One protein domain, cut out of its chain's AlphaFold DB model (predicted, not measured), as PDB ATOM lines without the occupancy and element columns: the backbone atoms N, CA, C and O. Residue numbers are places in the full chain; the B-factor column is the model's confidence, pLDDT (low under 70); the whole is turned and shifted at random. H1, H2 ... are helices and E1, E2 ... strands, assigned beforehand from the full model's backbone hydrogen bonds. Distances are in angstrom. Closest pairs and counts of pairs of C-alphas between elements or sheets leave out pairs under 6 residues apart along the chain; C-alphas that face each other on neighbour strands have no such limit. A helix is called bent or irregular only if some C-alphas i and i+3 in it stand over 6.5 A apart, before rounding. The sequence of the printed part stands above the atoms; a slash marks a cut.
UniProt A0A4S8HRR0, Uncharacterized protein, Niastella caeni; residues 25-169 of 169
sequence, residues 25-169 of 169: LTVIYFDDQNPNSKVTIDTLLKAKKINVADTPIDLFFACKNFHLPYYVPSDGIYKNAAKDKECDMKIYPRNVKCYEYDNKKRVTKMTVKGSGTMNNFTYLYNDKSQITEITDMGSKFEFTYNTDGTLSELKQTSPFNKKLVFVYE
ATOM      1  N   LEU A  25     162.777 120.001 220.491       74.38
ATOM      2  CA  LEU A  25     164.137 120.494 220.333       74.38
ATOM      3  C   LEU A  25     164.624 121.000 221.686       74.38
ATOM      4  O   LEU A  25     164.056 121.948 222.231       74.38
ATOM      5  N   THR A  26     165.691 120.394 222.187       77.69
ATOM      6  CA  THR A  26     166.451 120.901 223.323       77.69
ATOM      7  C   THR A  26     167.731 121.540 222.808       77.69
ATOM      8  O   THR A  26     168.528 120.899 222.124       77.69
ATOM      9  N   VAL A  27     167.939 122.811 223.150       77.44
ATOM     10  CA  VAL A  27     169.185 123.525 222.851       77.44
ATOM     11  C   VAL A  27     169.985 123.696 224.135       77.44
ATOM     12  O   VAL A  27     169.453 124.208 225.121       77.44
ATOM     13  N   ILE A  28     171.250 123.278 224.117       81.31
ATOM     14  CA  ILE A  28     172.181 123.377 225.246       81.31
ATOM     15  C   ILE A  28     173.266 124.395 224.902       81.31
ATOM     16  O   ILE A  28     174.016 124.196 223.947       81.31
ATOM     17  N   TYR A  29     173.362 125.465 225.690       83.12
ATOM     18  CA  TYR A  29     174.403 126.489 225.560       83.12
ATOM     19  C   TYR A  29     175.613 126.209 226.453       83.12
ATOM     20  O   TYR A  29     175.454 125.887 227.631       83.12
ATOM     21  N   PHE A  30     176.805 126.382 225.884       83.75
ATOM     22  CA  PHE A  30     178.093 126.349 226.567       83.75
ATOM     23  C   PHE A  30     178.868 127.633 226.258       83.75
ATOM     24  O   PHE A  30     178.966 128.039 225.096       83.75
ATOM     25  N   ASP A  31     179.442 128.234 227.296       84.38
ATOM     26  CA  ASP A  31     180.256 129.446 227.224       84.38
ATOM     27  C   ASP A  31     181.467 129.282 228.135       84.38
ATOM     28  O   ASP A  31     181.324 129.285 229.359       84.38
ATOM     29  N   ASP A  32     182.658 129.149 227.557       82.25
ATOM     30  CA  ASP A  32     183.874 128.953 228.351       82.25
ATOM     31  C   ASP A  32     184.221 130.195 229.188       82.25
ATOM     32  O   ASP A  32     184.954 130.096 230.171       82.25
ATOM     33  N   GLN A  33     183.688 131.371 228.834       81.06
ATOM     34  CA  GLN A  33     183.842 132.587 229.635       81.06
ATOM     35  C   GLN A  33     182.838 132.645 230.796       81.06
ATOM     36  O   GLN A  33     183.074 133.350 231.774       81.06
ATOM     37  N   ASN A  34     181.726 131.905 230.707       78.00
ATOM     38  CA  ASN A  34     180.645 131.891 231.695       78.00
ATOM     39  C   ASN A  34     180.152 130.449 231.943       78.00
ATOM     40  O   ASN A  34     178.995 130.131 231.652       78.00
ATOM     41  N   PRO A  35     180.988 129.556 232.507       69.62
ATOM     42  CA  PRO A  35     180.697 128.119 232.583       69.62
ATOM     43  C   PRO A  35     179.458 127.768 233.426       69.62
ATOM     44  O   PRO A  35     178.892 126.687 233.279       69.62
ATOM     45  N   ASN A  36     178.995 128.685 234.282       66.00
ATOM     46  CA  ASN A  36     177.799 128.499 235.109       66.00
ATOM     47  C   ASN A  36     176.486 128.842 234.374       66.00
ATOM     48  O   ASN A  36     175.400 128.611 234.907       66.00
ATOM     49  N   SER A  37     176.556 129.398 233.163       58.16
ATOM     50  CA  SER A  37     175.391 129.818 232.383       58.16
ATOM     51  C   SER A  37     174.878 128.683 231.498       58.16
ATOM     52  O   SER A  37     175.153 128.632 230.303       58.16
ATOM     53  N   LYS A  38     174.078 127.774 232.066       57.41
ATOM     54  CA  LYS A  38     173.328 126.791 231.274       57.41
ATOM     55  C   LYS A  38     171.975 127.373 230.873       57.41
ATOM     56  O   LYS A  38     171.144 127.659 231.729       57.41
ATOM     57  N   VAL A  39     171.736 127.499 229.570       58.62
ATOM     58  CA  VAL A  39     170.411 127.826 229.029       58.62
ATOM     59  C   VAL A  39     169.865 126.579 228.351       58.62
ATOM     60  O   VAL A  39     170.463 126.089 227.395       58.62
ATOM     61  N   THR A  40     168.744 126.072 228.862       56.62
ATOM     62  CA  THR A  40     167.923 125.063 228.188       56.62
ATOM     63  C   THR A  40     166.744 125.790 227.562       56.62
ATOM     64  O   THR A  40     165.946 126.394 228.281       56.62
ATOM     65  N   ILE A  41     166.631 125.749 226.238       57.75
ATOM     66  CA  ILE A  41     165.449 126.257 225.537       57.75
ATOM     67  C   ILE A  41     164.649 125.046 225.068       57.75
ATOM     68  O   ILE A  41     165.098 124.321 224.183       57.75
ATOM     69  N   ASP A  42     163.486 124.827 225.682       54.88
ATOM     70  CA  ASP A  42     162.497 123.852 225.223       54.88
ATOM     71  C   ASP A  42     161.551 124.546 224.238       54.88
ATOM     72  O   ASP A  42     160.510 125.092 224.612       54.88
ATOM     73  N   THR A  43     161.921 124.550 222.958       50.97
ATOM     74  CA  THR A  43     161.029 125.046 221.905       50.97
ATOM     75  C   THR A  43     160.244 123.874 221.335       50.97
ATOM     76  O   THR A  43     160.781 123.015 220.636       50.97
ATOM     77  N   LEU A  44     158.936 123.850 221.595       43.50
ATOM     78  CA  LEU A  44     158.005 123.037 220.816       43.50
ATOM     79  C   LEU A  44     157.959 123.612 219.400       43.50
ATOM     80  O   LEU A  44     157.367 124.671 219.179       43.50
ATOM     81  N   LEU A  45     158.563 122.916 218.437       48.19
ATOM     82  CA  LEU A  45     158.415 123.254 217.027       48.19
ATOM     83  C   LEU A  45     156.956 122.957 216.626       48.19
ATOM     84  O   LEU A  45     156.603 121.850 216.223       48.19
ATOM     85  N   LYS A  46     156.066 123.940 216.802       34.28
ATOM     86  CA  LYS A  46     154.680 123.898 216.322       34.28
ATOM     87  C   LYS A  46     154.611 124.545 214.945       34.28
ATOM     88  O   LYS A  46     154.261 125.713 214.815       34.28
ATOM     89  N   ALA A  47     154.886 123.765 213.911       29.62
ATOM     90  CA  ALA A  47     154.464 124.098 212.559       29.62
ATOM     91  C   ALA A  47     153.763 122.891 211.927       29.62
ATOM     92  O   ALA A  47     154.169 121.736 212.064       29.62
ATOM     93  N   LYS A  48     152.640 123.178 211.271       32.25
ATOM     94  CA  LYS A  48     151.828 122.218 210.527       32.25
ATOM     95  C   LYS A  48     152.703 121.696 209.378       32.25
ATOM     96  O   LYS A  48     152.923 122.421 208.420       32.25
ATOM     97  N   LYS A  49     153.217 120.465 209.518       33.69
ATOM     98  CA  LYS A  49     154.255 119.833 208.672       33.69
ATOM     99  C   LYS A  49     155.609 120.562 208.703       33.69
ATOM    100  O   LYS A  49     155.977 121.249 207.761       33.69
ATOM    101  N   ILE A  50     156.378 120.347 209.767       39.12
ATOM    102  CA  ILE A  50     157.815 120.654 209.774       39.12
ATOM    103  C   ILE A  50     158.527 119.498 209.084       39.12
ATOM    104  O   ILE A  50     158.659 118.415 209.657       39.12
ATOM    105  N   ASN A  51     158.988 119.714 207.856       43.47
ATOM    106  CA  ASN A  51     160.148 118.968 207.403       43.47
ATOM    107  C   ASN A  51     161.356 119.605 208.094       43.47
ATOM    108  O   ASN A  51     161.677 120.762 207.835       43.47
ATOM    109  N   VAL A  52     161.971 118.889 209.036       38.47
ATOM    110  CA  VAL A  52     163.117 119.401 209.810       38.47
ATOM    111  C   VAL A  52     164.334 119.624 208.900       38.47
ATOM    112  O   VAL A  52     165.212 120.399 209.255       38.47
ATOM    113  N   ALA A  53     164.352 119.005 207.711       41.06
ATOM    114  CA  ALA A  53     165.334 119.289 206.669       41.06
ATOM    115  C   ALA A  53     165.098 120.650 205.981       41.06
ATOM    116  O   ALA A  53     166.063 121.321 205.635       41.06
ATOM    117  N   ASP A  54     163.837 121.082 205.846       42.44
ATOM    118  CA  ASP A  54     163.467 122.300 205.099       42.44
ATOM    119  C   ASP A  54     163.203 123.504 206.016       42.44
ATOM    120  O   ASP A  54     163.042 124.634 205.555       42.44
ATOM    121  N   THR A  55     163.071 123.267 207.325       42.50
ATOM    122  CA  THR A  55     162.772 124.332 208.280       42.50
ATOM    123  C   THR A  55     164.086 124.822 208.866       42.50
ATOM    124  O   THR A  55     164.693 124.092 209.656       42.50
ATOM    125  N   PRO A  56     164.540 126.039 208.519       51.47
ATOM    126  CA  PRO A  56     165.698 126.620 209.169       51.47
ATOM    127  C   PRO A  56     165.396 126.649 210.665       51.47
ATOM    128  O   PRO A  56     164.356 127.164 211.083       51.47
ATOM    129  N   ILE A  57     166.276 126.067 211.478       55.72
ATOM    130  CA  ILE A  57     166.235 126.352 212.908       55.72
ATOM    131  C   ILE A  57     166.364 127.859 213.008       55.72
ATOM    132  O   ILE A  57     167.347 128.433 212.532       55.72
ATOM    133  N   ASP A  58     165.355 128.496 213.585       54.59
ATOM    134  CA  ASP A  58     165.410 129.924 213.801       54.59
ATOM    135  C   ASP A  58     166.462 130.206 214.878       54.59
ATOM    136  O   ASP A  58     166.190 130.157 216.075       54.59
ATOM    137  N   LEU A  59     167.696 130.467 214.446       62.22
ATOM    138  CA  LEU A  59     168.809 130.837 215.314       62.22
ATOM    139  C   LEU A  59     168.679 132.277 215.831       62.22
ATOM    140  O   LEU A  59     169.609 132.785 216.457       62.22
ATOM    141  N   PHE A  60     167.543 132.954 215.624       58.91
ATOM    142  CA  PHE A  60     167.314 134.281 216.180       58.91
ATOM    143  C   PHE A  60     167.447 134.293 217.706       58.91
ATOM    144  O   PHE A  60     168.005 135.238 218.257       58.91
ATOM    145  N   PHE A  61     167.065 133.223 218.416       59.94
ATOM    146  CA  PHE A  61     167.313 133.139 219.863       59.94
ATOM    147  C   PHE A  61     168.815 133.174 220.216       59.94
ATOM    148  O   PHE A  61     169.187 133.621 221.301       59.94
ATOM    149  N   ALA A  62     169.689 132.732 219.306       62.78
ATOM    150  CA  ALA A  62     171.135 132.701 219.496       62.78
ATOM    151  C   ALA A  62     171.814 134.045 219.187       62.78
ATOM    152  O   ALA A  62     172.971 134.231 219.569       62.78
ATOM    153  N   CYS A  63     171.115 135.005 218.559       63.94
ATOM    154  CA  CYS A  63     171.707 136.289 218.169       63.94
ATOM    155  C   CYS A  63     172.309 137.052 219.360       63.94
ATOM    156  O   CYS A  63     173.367 137.655 219.222       63.94
ATOM    157  N   LYS A  64     171.696 136.957 220.549       66.44
ATOM    158  CA  LYS A  64     172.188 137.613 221.770       66.44
ATOM    159  C   LYS A  64     173.491 137.015 222.301       66.44
ATOM    160  O   LYS A  64     174.262 137.722 222.937       66.44
ATOM    161  N   ASN A  65     173.722 135.723 222.072       70.06
ATOM    162  CA  ASN A  65     174.853 135.001 222.662       70.06
ATOM    163  C   ASN A  65     176.031 134.857 221.687       70.06
ATOM    164  O   ASN A  65     177.184 134.882 222.121       70.06
ATOM    165  N   PHE A  66     175.735 134.731 220.391       70.38
ATOM    166  CA  PHE A  66     176.711 134.461 219.331       70.38
ATOM    167  C   PHE A  66     176.906 135.634 218.368       70.38
ATOM    168  O   PHE A  66     177.845 135.597 217.586       70.38
ATOM    169  N   HIS A  67     176.040 136.657 218.386       71.75
ATOM    170  CA  HIS A  67     176.037 137.726 217.375       71.75
ATOM    171  C   HIS A  67     176.143 137.173 215.947       71.75
ATOM    172  O   HIS A  67     176.905 137.678 215.128       71.75
ATOM    173  N   LEU A  68     175.408 136.090 215.667       66.94
ATOM    174  CA  LEU A  68     175.448 135.456 214.356       66.94
ATOM    175  C   LEU A  68     175.085 136.476 213.273       66.94
ATOM    176  O   LEU A  68     174.135 137.247 213.464       66.94
ATOM    177  N   PRO A  69     175.764 136.441 212.115       62.16
ATOM    178  CA  PRO A  69     175.297 137.182 210.960       62.16
ATOM    179  C   PRO A  69     173.861 136.773 210.630       62.16
ATOM    180  O   PRO A  69     173.484 135.606 210.746       62.16
ATOM    181  N   TYR A  70     173.048 137.763 210.256       55.44
ATOM    182  CA  TYR A  70     171.622 137.591 209.998       55.44
ATOM    183  C   TYR A  70     171.378 136.440 209.007       55.44
ATOM    184  O   TYR A  70     171.655 136.577 207.819       55.44
ATOM    185  N   TYR A  71     170.785 135.359 209.526       56.31
ATOM    186  CA  TYR A  71     170.273 134.183 208.819       56.31
ATOM    187  C   TYR A  71     171.322 133.184 208.292       56.31
ATOM    188  O   TYR A  71     172.126 133.485 207.411       56.31
ATOM    189  N   VAL A  72     171.238 131.943 208.783       63.31
ATOM    190  CA  VAL A  72     172.000 130.788 208.285       63.31
ATOM    191  C   VAL A  72     171.010 129.814 207.639       63.31
ATOM    192  O   VAL A  72     170.333 129.079 208.360       63.31
ATOM    193  N   PRO A  73     170.846 129.825 206.305       66.38
ATOM    194  CA  PRO A  73     169.928 128.903 205.642       66.38
ATOM    195  C   PRO A  73     170.410 127.452 205.755       66.38
ATOM    196  O   PRO A  73     171.612 127.185 205.707       66.38
ATOM    197  N   SER A  74     169.462 126.514 205.824       64.19
ATOM    198  CA  SER A  74     169.727 125.068 205.794       64.19
ATOM    199  C   SER A  74     170.359 124.616 204.473       64.19
ATOM    200  O   SER A  74     171.269 123.791 204.486       64.19
ATOM    201  N   ASP A  75     169.944 125.218 203.357       71.12
ATOM    202  CA  ASP A  75     170.288 124.745 202.007       71.12
ATOM    203  C   ASP A  75     171.427 125.531 201.337       71.12
ATOM    204  O   ASP A  75     171.707 125.352 200.152       71.12
ATOM    205  N   GLY A  76     172.105 126.399 202.089       82.06
ATOM    206  CA  GLY A  76     173.134 127.296 201.572       82.06
ATOM    207  C   GLY A  76     172.572 128.556 200.908       82.06
ATOM    208  O   GLY A  76     171.363 128.774 200.818       82.06
ATOM    209  N   ILE A  77     173.463 129.450 200.480       88.25
ATOM    210  CA  ILE A  77     173.090 130.760 199.940       88.25
ATOM    211  C   ILE A  77     173.402 130.776 198.446       88.25
ATOM    212  O   ILE A  77     174.565 130.784 198.067       88.25
ATOM    213  N   TYR A  78     172.388 130.847 197.583       91.25
ATOM    214  CA  TYR A  78     172.597 130.842 196.127       91.25
ATOM    215  C   TYR A  78     172.468 132.219 195.492       91.25
ATOM    216  O   TYR A  78     171.760 133.107 195.994       91.25
ATOM    217  N   LYS A  79     173.130 132.365 194.341       93.75
ATOM    218  CA  LYS A  79     172.914 133.454 193.395       93.75
ATOM    219  C   LYS A  79     171.444 133.524 192.985       93.75
ATOM    220  O   LYS A  79     170.830 132.513 192.664       93.75
ATOM    221  N   ASN A  80     170.899 134.734 192.957       92.62
ATOM    222  CA  ASN A  80     169.588 135.013 192.391       92.62
ATOM    223  C   ASN A  80     169.522 136.471 191.909       92.62
ATOM    224  O   ASN A  80     170.409 137.273 192.205       92.62
ATOM    225  N   ALA A  81     168.438 136.815 191.210       91.50
ATOM    226  CA  ALA A  81     168.242 138.154 190.660       91.50
ATOM    227  C   ALA A  81     168.187 139.262 191.728       91.50
ATOM    228  O   ALA A  81     168.471 140.415 191.417       91.50
ATOM    229  N   ALA A  82     167.818 138.940 192.973       89.50
ATOM    230  CA  ALA A  82     167.844 139.911 194.064       89.50
ATOM    231  C   ALA A  82     169.289 140.238 194.464       89.50
ATOM    232  O   ALA A  82     169.656 141.407 194.490       89.50
ATOM    233  N   LYS A  83     170.133 139.220 194.664       89.81
ATOM    234  CA  LYS A  83     171.549 139.396 195.020       89.81
ATOM    235  C   LYS A  83     172.346 140.152 193.963       89.81
ATOM    236  O   LYS A  83     173.210 140.943 194.316       89.81
ATOM    237  N   ASP A  84     172.032 139.949 192.684       89.19
ATOM    238  CA  ASP A  84     172.658 140.713 191.598       89.19
ATOM    239  C   ASP A  84     172.349 142.220 191.702       89.19
ATOM    240  O   ASP A  84     173.205 143.050 191.406       89.19
ATOM    241  N   LYS A  85     171.147 142.585 192.169       91.44
ATOM    242  CA  LYS A  85     170.731 143.986 192.349       91.44
ATOM    243  C   LYS A  85     171.263 144.608 193.634       91.44
ATOM    244  O   LYS A  85     171.454 145.816 193.687       91.44
ATOM    245  N   GLU A  86     171.500 143.808 194.671       91.44
ATOM    246  CA  GLU A  86     171.989 144.296 195.966       91.44
ATOM    247  C   GLU A  86     173.389 144.931 195.887       91.44
ATOM    248  O   GLU A  86     173.728 145.752 196.742       91.44
ATOM    249  N   CYS A  87     174.172 144.622 194.844       91.06
ATOM    250  CA  CYS A  87     175.484 145.230 194.595       91.06
ATOM    251  C   CYS A  87     175.398 146.571 193.832       91.06
ATOM    252  O   CYS A  87     176.419 147.194 193.542       91.06
ATOM    253  N   ASP A  88     174.192 147.053 193.517       90.31
ATOM    254  CA  ASP A  88     173.999 148.334 192.841       90.31
ATOM    255  C   ASP A  88     173.905 149.493 193.847       90.31
ATOM    256  O   ASP A  88     172.921 149.653 194.575       90.31
ATOM    257  N   MET A  89     174.920 150.360 193.841       85.50
ATOM    258  CA  MET A  89     174.981 151.551 194.691       85.50
ATOM    259  C   MET A  89     173.912 152.601 194.362       85.50
ATOM    260  O   MET A  89     173.590 153.421 195.217       85.50
ATOM    261  N   LYS A  90     173.326 152.573 193.159       87.50
ATOM    262  CA  LYS A  90     172.202 153.447 192.793       87.50
ATOM    263  C   LYS A  90     170.902 152.988 193.446       87.50
ATOM    264  O   LYS A  90     170.068 153.825 193.781       87.50
ATOM    265  N   ILE A  91     170.740 151.678 193.637       86.50
ATOM    266  CA  ILE A  91     169.549 151.087 194.257       86.50
ATOM    267  C   ILE A  91     169.695 151.071 195.785       86.50
ATOM    268  O   ILE A  91     168.755 151.424 196.498       86.50
ATOM    269  N   TYR A  92     170.878 150.717 196.299       84.88
ATOM    270  CA  TYR A  92     171.127 150.514 197.733       84.88
ATOM    271  C   TYR A  92     172.273 151.379 198.296       84.88
ATOM    272  O   TYR A  92     173.162 150.853 198.964       84.88
ATOM    273  N   PRO A  93     172.261 152.717 198.138       81.69
ATOM    274  CA  PRO A  93     173.403 153.585 198.470       81.69
ATOM    275  C   PRO A  93     173.841 153.538 199.944       81.69
ATOM    276  O   PRO A  93     174.986 153.853 200.265       81.69
ATOM    277  N   ARG A  94     172.940 153.154 200.857       82.88
ATOM    278  CA  ARG A  94     173.217 153.077 202.302       82.88
ATOM    279  C   ARG A  94     173.758 151.728 202.767       82.88
ATOM    280  O   ARG A  94     174.265 151.662 203.881       82.88
ATOM    281  N   ASN A  95     173.591 150.663 201.980       82.19
ATOM    282  CA  ASN A  95     173.937 149.303 202.389       82.19
ATOM    283  C   ASN A  95     174.058 148.371 201.169       82.19
ATOM    284  O   ASN A  95     173.226 147.487 200.963       82.19
ATOM    285  N   VAL A  96     175.066 148.618 200.334       91.12
ATOM    286  CA  VAL A  96     175.355 147.819 199.140       91.12
ATOM    287  C   VAL A  96     175.915 146.470 199.571       91.12
ATOM    288  O   VAL A  96     176.867 146.422 200.352       91.12
ATOM    289  N   LYS A  97     175.366 145.376 199.041       91.75
ATOM    290  CA  LYS A  97     175.873 144.021 199.278       91.75
ATOM    291  C   LYS A  97     176.335 143.400 197.972       91.75
ATOM    292  O   LYS A  97     175.544 143.171 197.067       91.75
ATOM    293  N   CYS A  98     177.619 143.097 197.893       92.56
ATOM    294  CA  CYS A  98     178.226 142.449 196.741       92.56
ATOM    295  C   CYS A  98     178.623 141.024 197.090       92.56
ATOM    296  O   CYS A  98     179.079 140.758 198.202       92.56
ATOM    297  N   TYR A  99     178.467 140.116 196.132       94.06
ATOM    298  CA  TYR A  99     178.630 138.687 196.359       94.06
ATOM    299  C   TYR A  99     179.617 138.080 195.370       94.06
ATOM    300  O   TYR A  99     179.605 138.410 194.184       94.06
ATOM    301  N   GLU A 100     180.424 137.147 195.858       96.12
ATOM    302  CA  GLU A 100     181.225 136.240 195.037       96.12
ATOM    303  C   GLU A 100     180.625 134.835 195.126       96.12
ATOM    304  O   GLU A 100     179.987 134.488 196.127       96.12
ATOM    305  N   TYR A 101     180.803 134.033 194.074       96.50
ATOM    306  CA  TYR A 101     180.143 132.737 193.943       96.50
ATOM    307  C   TYR A 101     181.109 131.629 193.529       96.50
ATOM    308  O   TYR A 101     182.037 131.871 192.760       96.50
ATOM    309  N   ASP A 102     180.835 130.399 193.964       96.75
ATOM    310  CA  ASP A 102     181.507 129.201 193.457       96.75
ATOM    311  C   ASP A 102     180.896 128.680 192.137       96.75
ATOM    312  O   ASP A 102     179.931 129.225 191.584       96.75
ATOM    313  N   ASN A 103     181.440 127.568 191.632       96.88
ATOM    314  CA  ASN A 103     180.976 126.917 190.403       96.88
ATOM    315  C   ASN A 103     179.531 126.390 190.493       96.88
ATOM    316  O   ASN A 103     178.859 126.289 189.467       96.88
ATOM    317  N   LYS A 104     179.029 126.111 191.705       95.56
ATOM    318  CA  LYS A 104     177.635 125.726 191.976       95.56
ATOM    319  C   LYS A 104     176.725 126.946 192.195       95.56
ATOM    320  O   LYS A 104     175.563 126.785 192.557       95.56
ATOM    321  N   LYS A 105     177.230 128.166 191.966       96.62
ATOM    322  CA  LYS A 105     176.528 129.443 192.179       96.62
ATOM    323  C   LYS A 105     176.143 129.697 193.640       96.62
ATOM    324  O   LYS A 105     175.227 130.480 193.903       96.62
ATOM    325  N   ARG A 106     176.848 129.076 194.589       95.06
ATOM    326  CA  ARG A 106     176.722 129.356 196.027       95.06
ATOM    327  C   ARG A 106     177.584 130.556 196.385       95.06
ATOM    328  O   ARG A 106     178.672 130.703 195.841       95.06
ATOM    329  N   VAL A 107     177.110 131.412 197.283       94.25
ATOM    330  CA  VAL A 107     177.822 132.600 197.762       94.25
ATOM    331  C   VAL A 107     179.003 132.160 198.611       94.25
ATOM    332  O   VAL A 107     178.803 131.603 199.682       94.25
ATOM    333  N   THR A 108     180.224 132.438 198.175       95.31
ATOM    334  CA  THR A 108     181.443 132.166 198.956       95.31
ATOM    335  C   THR A 108     181.875 133.369 199.777       95.31
ATOM    336  O   THR A 108     182.527 133.215 200.809       95.31
ATOM    337  N   LYS A 109     181.479 134.574 199.353       94.12
ATOM    338  CA  LYS A 109     181.794 135.819 200.047       94.12
ATOM    339  C   LYS A 109     180.694 136.853 199.855       94.12
ATOM    340  O   LYS A 109     180.147 136.983 198.763       94.12
ATOM    341  N   MET A 110     180.399 137.602 200.912       92.25
ATOM    342  CA  MET A 110     179.535 138.780 200.885       92.25
ATOM    343  C   MET A 110     180.319 139.972 201.421       92.25
ATOM    344  O   MET A 110     180.864 139.927 202.519       92.25
ATOM    345  N   THR A 111     180.356 141.052 200.653       91.56
ATOM    346  CA  THR A 111     180.913 142.335 201.076       91.56
ATOM    347  C   THR A 111     179.770 143.312 201.265       91.56
ATOM    348  O   THR A 111     179.003 143.546 200.336       91.56
ATOM    349  N   VAL A 112     179.670 143.894 202.451       88.75
ATOM    350  CA  VAL A 112     178.665 144.895 202.793       88.75
ATOM    351  C   VAL A 112     179.360 146.244 202.898       88.75
ATOM    352  O   VAL A 112     180.313 146.377 203.662       88.75
ATOM    353  N   LYS A 113     178.919 147.232 202.115       86.50
ATOM    354  CA  LYS A 113     179.486 148.587 202.074       86.50
ATOM    355  C   LYS A 113     178.382 149.623 202.226       86.50
ATOM    356  O   LYS A 113     177.434 149.642 201.444       86.50
ATOM    357  N   GLY A 114     178.525 150.529 203.184       75.88
ATOM    358  CA  GLY A 114     177.588 151.638 203.332       75.88
ATOM    359  C   GLY A 114     177.804 152.431 204.611       75.88
ATOM    360  O   GLY A 114     178.313 151.900 205.592       75.88
ATOM    361  N   SER A 115     177.438 153.715 204.586       67.19
ATOM    362  CA  SER A 115     177.458 154.618 205.752       67.19
ATOM    363  C   SER A 115     178.764 154.594 206.574       67.19
ATOM    364  O   SER A 115     178.726 154.725 207.792       67.19
ATOM    365  N   GLY A 116     179.914 154.408 205.916       69.06
ATOM    366  CA  GLY A 116     181.235 154.374 206.562       69.06
ATOM    367  C   GLY A 116     181.669 153.014 207.122       69.06
ATOM    368  O   GLY A 116     182.799 152.898 207.586       69.06
ATOM    369  N   THR A 117     180.834 151.979 207.026       71.88
ATOM    370  CA  THR A 117     181.148 150.627 207.502       71.88
ATOM    371  C   THR A 117     181.384 149.683 206.324       71.88
ATOM    372  O   THR A 117     180.647 149.701 205.330       71.88
ATOM    373  N   MET A 118     182.418 148.846 206.437       81.69
ATOM    374  CA  MET A 118     182.696 147.765 205.497       81.69
ATOM    375  C   MET A 118     182.832 146.449 206.255       81.69
ATOM    376  O   MET A 118     183.790 146.271 207.001       81.69
ATOM    377  N   ASN A 119     181.914 145.519 205.999       86.38
ATOM    378  CA  ASN A 119     181.938 144.182 206.589       86.38
ATOM    379  C   ASN A 119     182.166 143.146 205.492       86.38
ATOM    380  O   ASN A 119     181.678 143.296 204.368       86.38
ATOM    381  N   ASN A 120     182.895 142.084 205.820       89.00
ATOM    382  CA  ASN A 120     183.167 140.982 204.907       89.00
ATOM    383  C   ASN A 120     182.817 139.667 205.588       89.00
ATOM    384  O   ASN A 120     183.309 139.382 206.677       89.00
ATOM    385  N   PHE A 121     182.021 138.869 204.889       90.12
ATOM    386  CA  PHE A 121     181.601 137.546 205.309       90.12
ATOM    387  C   PHE A 121     182.148 136.531 204.319       90.12
ATOM    388  O   PHE A 121     182.050 136.754 203.110       90.12
ATOM    389  N   THR A 122     182.684 135.418 204.805       93.12
ATOM    390  CA  THR A 122     183.027 134.264 203.960       93.12
ATOM    391  C   THR A 122     182.258 133.036 204.412       93.12
ATOM    392  O   THR A 122     181.934 132.920 205.593       93.12
ATOM    393  N   TYR A 123     181.949 132.156 203.463       92.19
ATOM    394  CA  TYR A 123     181.107 130.983 203.673       92.19
ATOM    395  C   TYR A 123     181.789 129.740 203.103       92.19
ATOM    396  O   TYR A 123     182.175 129.730 201.930       92.19
ATOM    397  N   LEU A 124     181.886 128.682 203.909       94.50
ATOM    398  CA  LEU A 124     182.289 127.349 203.452       94.50
ATOM    399  C   LEU A 124     181.096 126.404 203.458       94.50
ATOM    400  O   LEU A 124     180.154 126.582 204.227       94.50
ATOM    401  N   TYR A 125     181.149 125.375 202.615       93.62
ATOM    402  CA  TYR A 125     180.034 124.462 202.389       93.62
ATOM    403  C   TYR A 125     180.485 123.009 202.389       93.62
ATOM    404  O   TYR A 125     181.566 122.702 201.891       93.62
ATOM    405  N   ASN A 126     179.613 122.114 202.853       93.31
ATOM    406  CA  ASN A 126     179.768 120.679 202.620       93.31
ATOM    407  C   ASN A 126     179.254 120.269 201.219       93.31
ATOM    408  O   ASN A 126     178.774 121.092 200.425       93.31
ATOM    409  N   ASP A 127     179.332 118.971 200.915       92.38
ATOM    410  CA  ASP A 127     178.890 118.407 199.630       92.38
ATOM    411  C   ASP A 127     177.379 118.501 199.402       92.38
ATOM    412  O   ASP A 127     176.938 118.620 198.256       92.38
ATOM    413  N   LYS A 128     176.598 118.535 200.490       89.56
ATOM    414  CA  LYS A 128     175.149 118.779 200.488       89.56
ATOM    415  C   LYS A 128     174.794 120.270 200.361       89.56
ATOM    416  O   LYS A 128     173.623 120.617 200.417       89.56
ATOM    417  N   SER A 129     175.785 121.149 200.180       90.50
ATOM    418  CA  SER A 129     175.624 122.609 200.102       90.50
ATOM    419  C   SER A 129     175.128 123.293 201.372       90.50
ATOM    420  O   SER A 129     174.710 124.446 201.320       90.50
ATOM    421  N   GLN A 130     175.261 122.638 202.518       88.56
ATOM    422  CA  GLN A 130     174.993 123.251 203.814       88.56
ATOM    423  C   GLN A 130     176.219 124.059 204.250       88.56
ATOM    424  O   GLN A 130     177.354 123.646 203.987       88.56
ATOM    425  N   ILE A 131     176.004 125.208 204.892       90.19
ATOM    426  CA  ILE A 131     177.095 126.068 205.370       90.19
ATOM    427  C   ILE A 131     177.814 125.365 206.519       90.19
ATOM    428  O   ILE A 131     177.191 125.024 207.507       90.19
ATOM    429  N   THR A 132     179.123 125.177 206.416       91.88
ATOM    430  CA  THR A 132     179.948 124.581 207.484       91.88
ATOM    431  C   THR A 132     180.720 125.624 208.270       91.88
ATOM    432  O   THR A 132     181.044 125.396 209.432       91.88
ATOM    433  N   GLU A 133     180.981 126.783 207.666       92.12
ATOM    434  CA  GLU A 133     181.713 127.861 208.312       92.12
ATOM    435  C   GLU A 133     181.223 129.223 207.840       92.12
ATOM    436  O   GLU A 133     180.959 129.415 206.649       92.12
ATOM    437  N   ILE A 134     181.154 130.173 208.773       91.06
ATOM    438  CA  ILE A 134     181.029 131.599 208.489       91.06
ATOM    439  C   ILE A 134     182.151 132.337 209.208       91.06
ATOM    440  O   ILE A 134     182.293 132.214 210.423       91.06
ATOM    441  N   THR A 135     182.908 133.149 208.475       91.44
ATOM    442  CA  THR A 135     183.830 134.118 209.083       91.44
ATOM    443  C   THR A 135     183.293 135.528 208.883       91.44
ATOM    444  O   THR A 135     183.035 135.913 207.743       91.44
ATOM    445  N   ASP A 136     183.163 136.286 209.973       87.81
ATOM    446  CA  ASP A 136     182.745 137.693 210.012       87.81
ATOM    447  C   ASP A 136     183.723 138.506 210.867       87.81
ATOM    448  O   ASP A 136     183.757 138.348 212.085       87.81
ATOM    449  N   MET A 137     184.532 139.355 210.230       80.50
ATOM    450  CA  MET A 137     185.426 140.320 210.898       80.50
ATOM    451  C   MET A 137     186.145 139.774 212.150       80.50
ATOM    452  O   MET A 137     186.086 140.349 213.234       80.50
ATOM    453  N   GLY A 138     186.830 138.637 211.997       81.56
ATOM    454  CA  GLY A 138     187.600 137.999 213.072       81.56
ATOM    455  C   GLY A 138     186.795 137.054 213.969       81.56
ATOM    456  O   GLY A 138     187.397 136.273 214.704       81.56
ATOM    457  N   SER A 139     185.465 137.049 213.873       87.81
ATOM    458  CA  SER A 139     184.625 135.992 214.437       87.81
ATOM    459  C   SER A 139     184.524 134.821 213.469       87.81
ATOM    460  O   SER A 139     184.381 135.015 212.260       87.81
ATOM    461  N   LYS A 140     184.580 133.602 214.004       91.88
ATOM    462  CA  LYS A 140     184.471 132.362 213.229       91.88
ATOM    463  C   LYS A 140     183.397 131.475 213.836       91.88
ATOM    464  O   LYS A 140     183.433 131.204 215.036       91.88
ATOM    465  N   PHE A 141     182.462 131.049 212.995       89.56
ATOM    466  CA  PHE A 141     181.332 130.199 213.340       89.56
ATOM    467  C   PHE A 141     181.400 128.903 212.544       89.56
ATOM    468  O   PHE A 141     181.508 128.948 211.324       89.56
ATOM    469  N   GLU A 142     181.303 127.769 213.220       91.81
ATOM    470  CA  GLU A 142     181.350 126.423 212.656       91.81
ATOM    471  C   GLU A 142     180.007 125.727 212.879       91.81
ATOM    472  O   GLU A 142     179.418 125.817 213.960       91.81
ATOM    473  N   PHE A 143     179.526 125.034 211.853       89.06
ATOM    474  CA  PHE A 143     178.221 124.382 211.825       89.06
ATOM    475  C   PHE A 143     178.406 122.895 211.535       89.06
ATOM    476  O   PHE A 143     179.000 122.516 210.523       89.06
ATOM    477  N   THR A 144     177.864 122.054 212.412       91.69
ATOM    478  CA  THR A 144     177.864 120.596 212.250       91.69
ATOM    479  C   THR A 144     176.437 120.099 212.106       91.69
ATOM    480  O   THR A 144     175.527 120.625 212.746       91.69
ATOM    481  N   TYR A 145     176.243 119.081 211.272       87.00
ATOM    482  CA  TYR A 145     174.932 118.540 210.941       87.00
ATOM    483  C   TYR A 145     174.839 117.051 211.271       87.00
ATOM    484  O   TYR A 145     175.795 116.295 211.093       87.00
ATOM    485  N   ASN A 146     173.648 116.626 211.680       87.62
ATOM    486  CA  ASN A 146     173.256 115.230 211.771       87.62
ATOM    487  C   ASN A 146     173.165 114.594 210.374       87.62
ATOM    488  O   ASN A 146     173.090 115.267 209.341       87.62
ATOM    489  N   THR A 147     173.099 113.264 210.333       86.75
ATOM    490  CA  THR A 147     172.984 112.499 209.080       86.75
ATOM    491  C   THR A 147     171.741 112.865 208.266       86.75
ATOM    492  O   THR A 147     171.792 112.848 207.033       86.75
ATOM    493  N   ASP A 148     170.651 113.230 208.948       83.12
ATOM    494  CA  ASP A 148     169.381 113.667 208.356       83.12
ATOM    495  C   ASP A 148     169.392 115.129 207.863       83.12
ATOM    496  O   ASP A 148     168.401 115.592 207.306       83.12
ATOM    497  N   GLY A 149     170.515 115.837 208.020       81.00
ATOM    498  CA  GLY A 149     170.708 117.211 207.561       81.00
ATOM    499  C   GLY A 149     170.340 118.285 208.585       81.00
ATOM    500  O   GLY A 149     170.571 119.461 208.316       81.00
ATOM    501  N   THR A 150     169.822 117.919 209.758       81.06
ATOM    502  CA  THR A 150     169.515 118.880 210.831       81.06
ATOM    503  C   THR A 150     170.789 119.384 211.516       81.06
ATOM    504  O   THR A 150     171.779 118.661 211.576       81.06
ATOM    505  N   LEU A 151     170.814 120.626 212.013       84.25
ATOM    506  CA  LEU A 151     171.995 121.181 212.692       84.25
ATOM    507  C   LEU A 151     172.181 120.487 214.047       84.25
ATOM    508  O   LEU A 151     171.272 120.502 214.865       84.25
ATOM    509  N   SER A 152     173.344 119.900 214.299       86.88
ATOM    510  CA  SER A 152     173.675 119.250 215.573       86.88
ATOM    511  C   SER A 152     174.463 120.171 216.500       86.88
ATOM    512  O   SER A 152     174.294 120.123 217.718       86.88
ATOM    513  N   GLU A 153     175.316 121.026 215.932       88.25
ATOM    514  CA  GLU A 153     176.154 121.948 216.692       88.25
ATOM    515  C   GLU A 153     176.378 123.256 215.927       88.25
ATOM    516  O   GLU A 153     176.598 123.256 214.716       88.25
ATOM    517  N   LEU A 154     176.358 124.364 216.664       87.94
ATOM    518  CA  LEU A 154     176.900 125.651 216.243       87.94
ATOM    519  C   LEU A 154     177.980 126.048 217.240       87.94
ATOM    520  O   LEU A 154     177.694 126.186 218.428       87.94
ATOM    521  N   LYS A 155     179.194 126.287 216.759       89.50
ATOM    522  CA  LYS A 155     180.327 126.709 217.574       89.50
ATOM    523  C   LYS A 155     180.842 128.060 217.104       89.50
ATOM    524  O   LYS A 155     181.028 128.269 215.917       89.50
ATOM    525  N   GLN A 156     181.105 128.967 218.031       89.81
ATOM    526  CA  GLN A 156     181.956 130.124 217.794       89.81
ATOM    527  C   GLN A 156     183.348 129.766 218.311       89.81
ATOM    528  O   GLN A 156     183.467 129.345 219.460       89.81
ATOM    529  N   THR A 157     184.372 129.870 217.466       89.19
ATOM    530  CA  THR A 157     185.772 129.553 217.818       89.19
ATOM    531  C   THR A 157     186.648 130.791 217.964       89.19
ATOM    532  O   THR A 157     187.776 130.701 218.438       89.19
ATOM    533  N   SER A 158     186.135 131.957 217.574       84.69
ATOM    534  CA  SER A 158     186.817 133.238 217.728       84.69
ATOM    535  C   SER A 158     185.799 134.365 217.931       84.69
ATOM    536  O   SER A 158     184.741 134.342 217.288       84.69
ATOM    537  N   PRO A 159     186.078 135.352 218.803       82.56
ATOM    538  CA  PRO A 159     187.228 135.425 219.721       82.56
ATOM    539  C   PRO A 159     187.077 134.547 220.976       82.56
ATOM    540  O   PRO A 159     188.027 134.388 221.737       82.56
ATOM    541  N   PHE A 160     185.894 133.972 221.199       84.00
ATOM    542  CA  PHE A 160     185.596 133.128 222.353       84.00
ATOM    543  C   PHE A 160     185.056 131.782 221.905       84.00
ATOM    544  O   PHE A 160     184.379 131.697 220.881       84.00
ATOM    545  N   ASN A 161     185.302 130.766 222.726       87.81
ATOM    546  CA  ASN A 161     184.718 129.450 222.551       87.81
ATOM    547  C   ASN A 161     183.328 129.418 223.182       87.81
ATOM    548  O   ASN A 161     183.170 129.390 224.404       87.81
ATOM    549  N   LYS A 162     182.317 129.427 222.320       86.94
ATOM    550  CA  LYS A 162     180.918 129.215 222.691       86.94
ATOM    551  C   LYS A 162     180.348 128.128 221.807       86.94
ATOM    552  O   LYS A 162     180.719 128.039 220.638       86.94
ATOM    553  N   LYS A 163     179.420 127.322 222.315       88.06
ATOM    554  CA  LYS A 163     178.695 126.373 221.463       88.06
ATOM    555  C   LYS A 163     177.249 126.160 221.877       88.06
ATOM    556  O   LYS A 163     176.901 126.250 223.052       88.06
ATOM    557  N   LEU A 164     176.418 125.874 220.886       84.50
ATOM    558  CA  LEU A 164     175.057 125.383 221.030       84.50
ATOM    559  C   LEU A 164     175.016 123.952 220.521       84.50
ATOM    560  O   LEU A 164     175.441 123.694 219.397       84.50
ATOM    561  N   VAL A 165     174.473 123.049 221.329       86.00
ATOM    562  CA  VAL A 165     174.193 121.666 220.935       86.00
ATOM    563  C   VAL A 165     172.688 121.497 220.806       86.00
ATOM    564  O   VAL A 165     171.942 121.886 221.708       86.00
ATOM    565  N   PHE A 166     172.254 120.925 219.690       81.75
ATOM    566  CA  PHE A 166     170.850 120.738 219.339       81.75
ATOM    567  C   PHE A 166     170.494 119.256 219.451       81.75
ATOM    568  O   PHE A 166     171.085 118.409 218.782       81.75
ATOM    569  N   VAL A 167     169.521 118.946 220.304       83.19
ATOM    570  CA  VAL A 167     169.038 117.584 220.552       83.19
ATOM    571  C   VAL A 167     167.580 117.496 220.124       83.19
ATOM    572  O   VAL A 167     166.748 118.273 220.592       83.19
ATOM    573  N   TYR A 168     167.281 116.558 219.227       79.38
ATOM    574  CA  TYR A 168     165.944 116.337 218.680       79.38
ATOM    575  C   TYR A 168     165.357 115.042 219.245       79.38
ATOM    576  O   TYR A 168     165.980 113.990 219.102       79.38
ATOM    577  N   GLU A 169     164.162 115.117 219.832       75.06
ATOM    578  CA  GLU A 169     163.392 113.971 220.358       75.06
ATOM    579  C   GLU A 169     162.071 113.792 219.593       75.06
ATOM    580  O   GLU A 169     161.407 114.816 219.280       75.06
TER     581      GLU A 169
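AT A GLANCE: This is residues 25 to 169 of the 169 residues of an uncharacterized protein of Niastella caeni (UniProt A0A4S8HRR0). A single long wall of nine strands is twisted and curled into a deep trough, and two short helices, H1 and H2, are on its hollow face, well separated along it. The unnamed stretch of residues 67 to 80 runs between these helices on that same side, and the other face has no named helix. The printed part has 145 residues with two named helices and nine named strands, in the order E1 E2 H1 H2 E3 E4 E5 E6 E7 E8 E9; the class is mostly strand. The sheet's order is E2 E1 E9 E8 E7 E6 E5 E4 E3, antiparallel throughout. The whole is compact, with a radius of gyration of the C-alphas of 16.5 A and spans of 47 by 36 by 27 A.

IN THESE COORDINATES: E1, residues 25 to 31, begins with C-alpha 25 at (164.137, 120.494, 220.333) and is 19.7 A long. E2 is residues 40 to 44. H1, residues 59 to 66, is only just irregular: C-alphas 61 and 64 are 6.9 A apart. H2 is residues 81 to 86. E3 is residues 96 to 101; E4, residues 107 to 114, is 19.8 A long. E5, residues 117 to 125, is the longest strand, 26.7 A, from C-alpha 117 at (181.148, 150.627, 207.502). E6 is residues 131 to 136; E7, residues 139 to 145, is 20.3 A; E8, residues 151 to 158, is 19.8 A. E9, residues 162 to 168, is 20.2 A and ends with C-alpha 168 at (165.944, 116.337, 218.680).

HOW THE PARTS SIT: The sheet is twisted, its strands' lines turning by 86 degrees from edge to edge. E2 and E3 are its edge strands. E3 to E9 form a meander, each strand the antiparallel neighbour of the one before. In the hairpin E1 and E2, N 41 and O 27 are 3.4 A apart, within hydrogen-bond range. E1 is also the neighbour of E9, with N 28 and O 165 at 2.9 A. Within the meander, for instance, N 121 of E5 and O 110 of E4 are 2.8 A apart, within hydrogen-bond range. H1 is on the sheet at a height of 8.5 A, over E9, along the strands at 20 degrees on the local plane. H2 is on the same face, over none of the strands; C-alphas 86 and 97, the closest of H2 and E3, are 5.1 A apart. O i to N i+4 pairs within range number 2 of 4 in H1 and 1 of 2 in H2.

THE WHOLE: The C-alphas farthest apart, those of Asn 36 and Lys 90, are 49.4 A apart. The printed part has no cut. The links E2 to H1 and H1 to H2 are long. Mean pLDDT of the printed part is 78.2; residues 35 to 64, 68 to 74 and 115 to 116 are under 70.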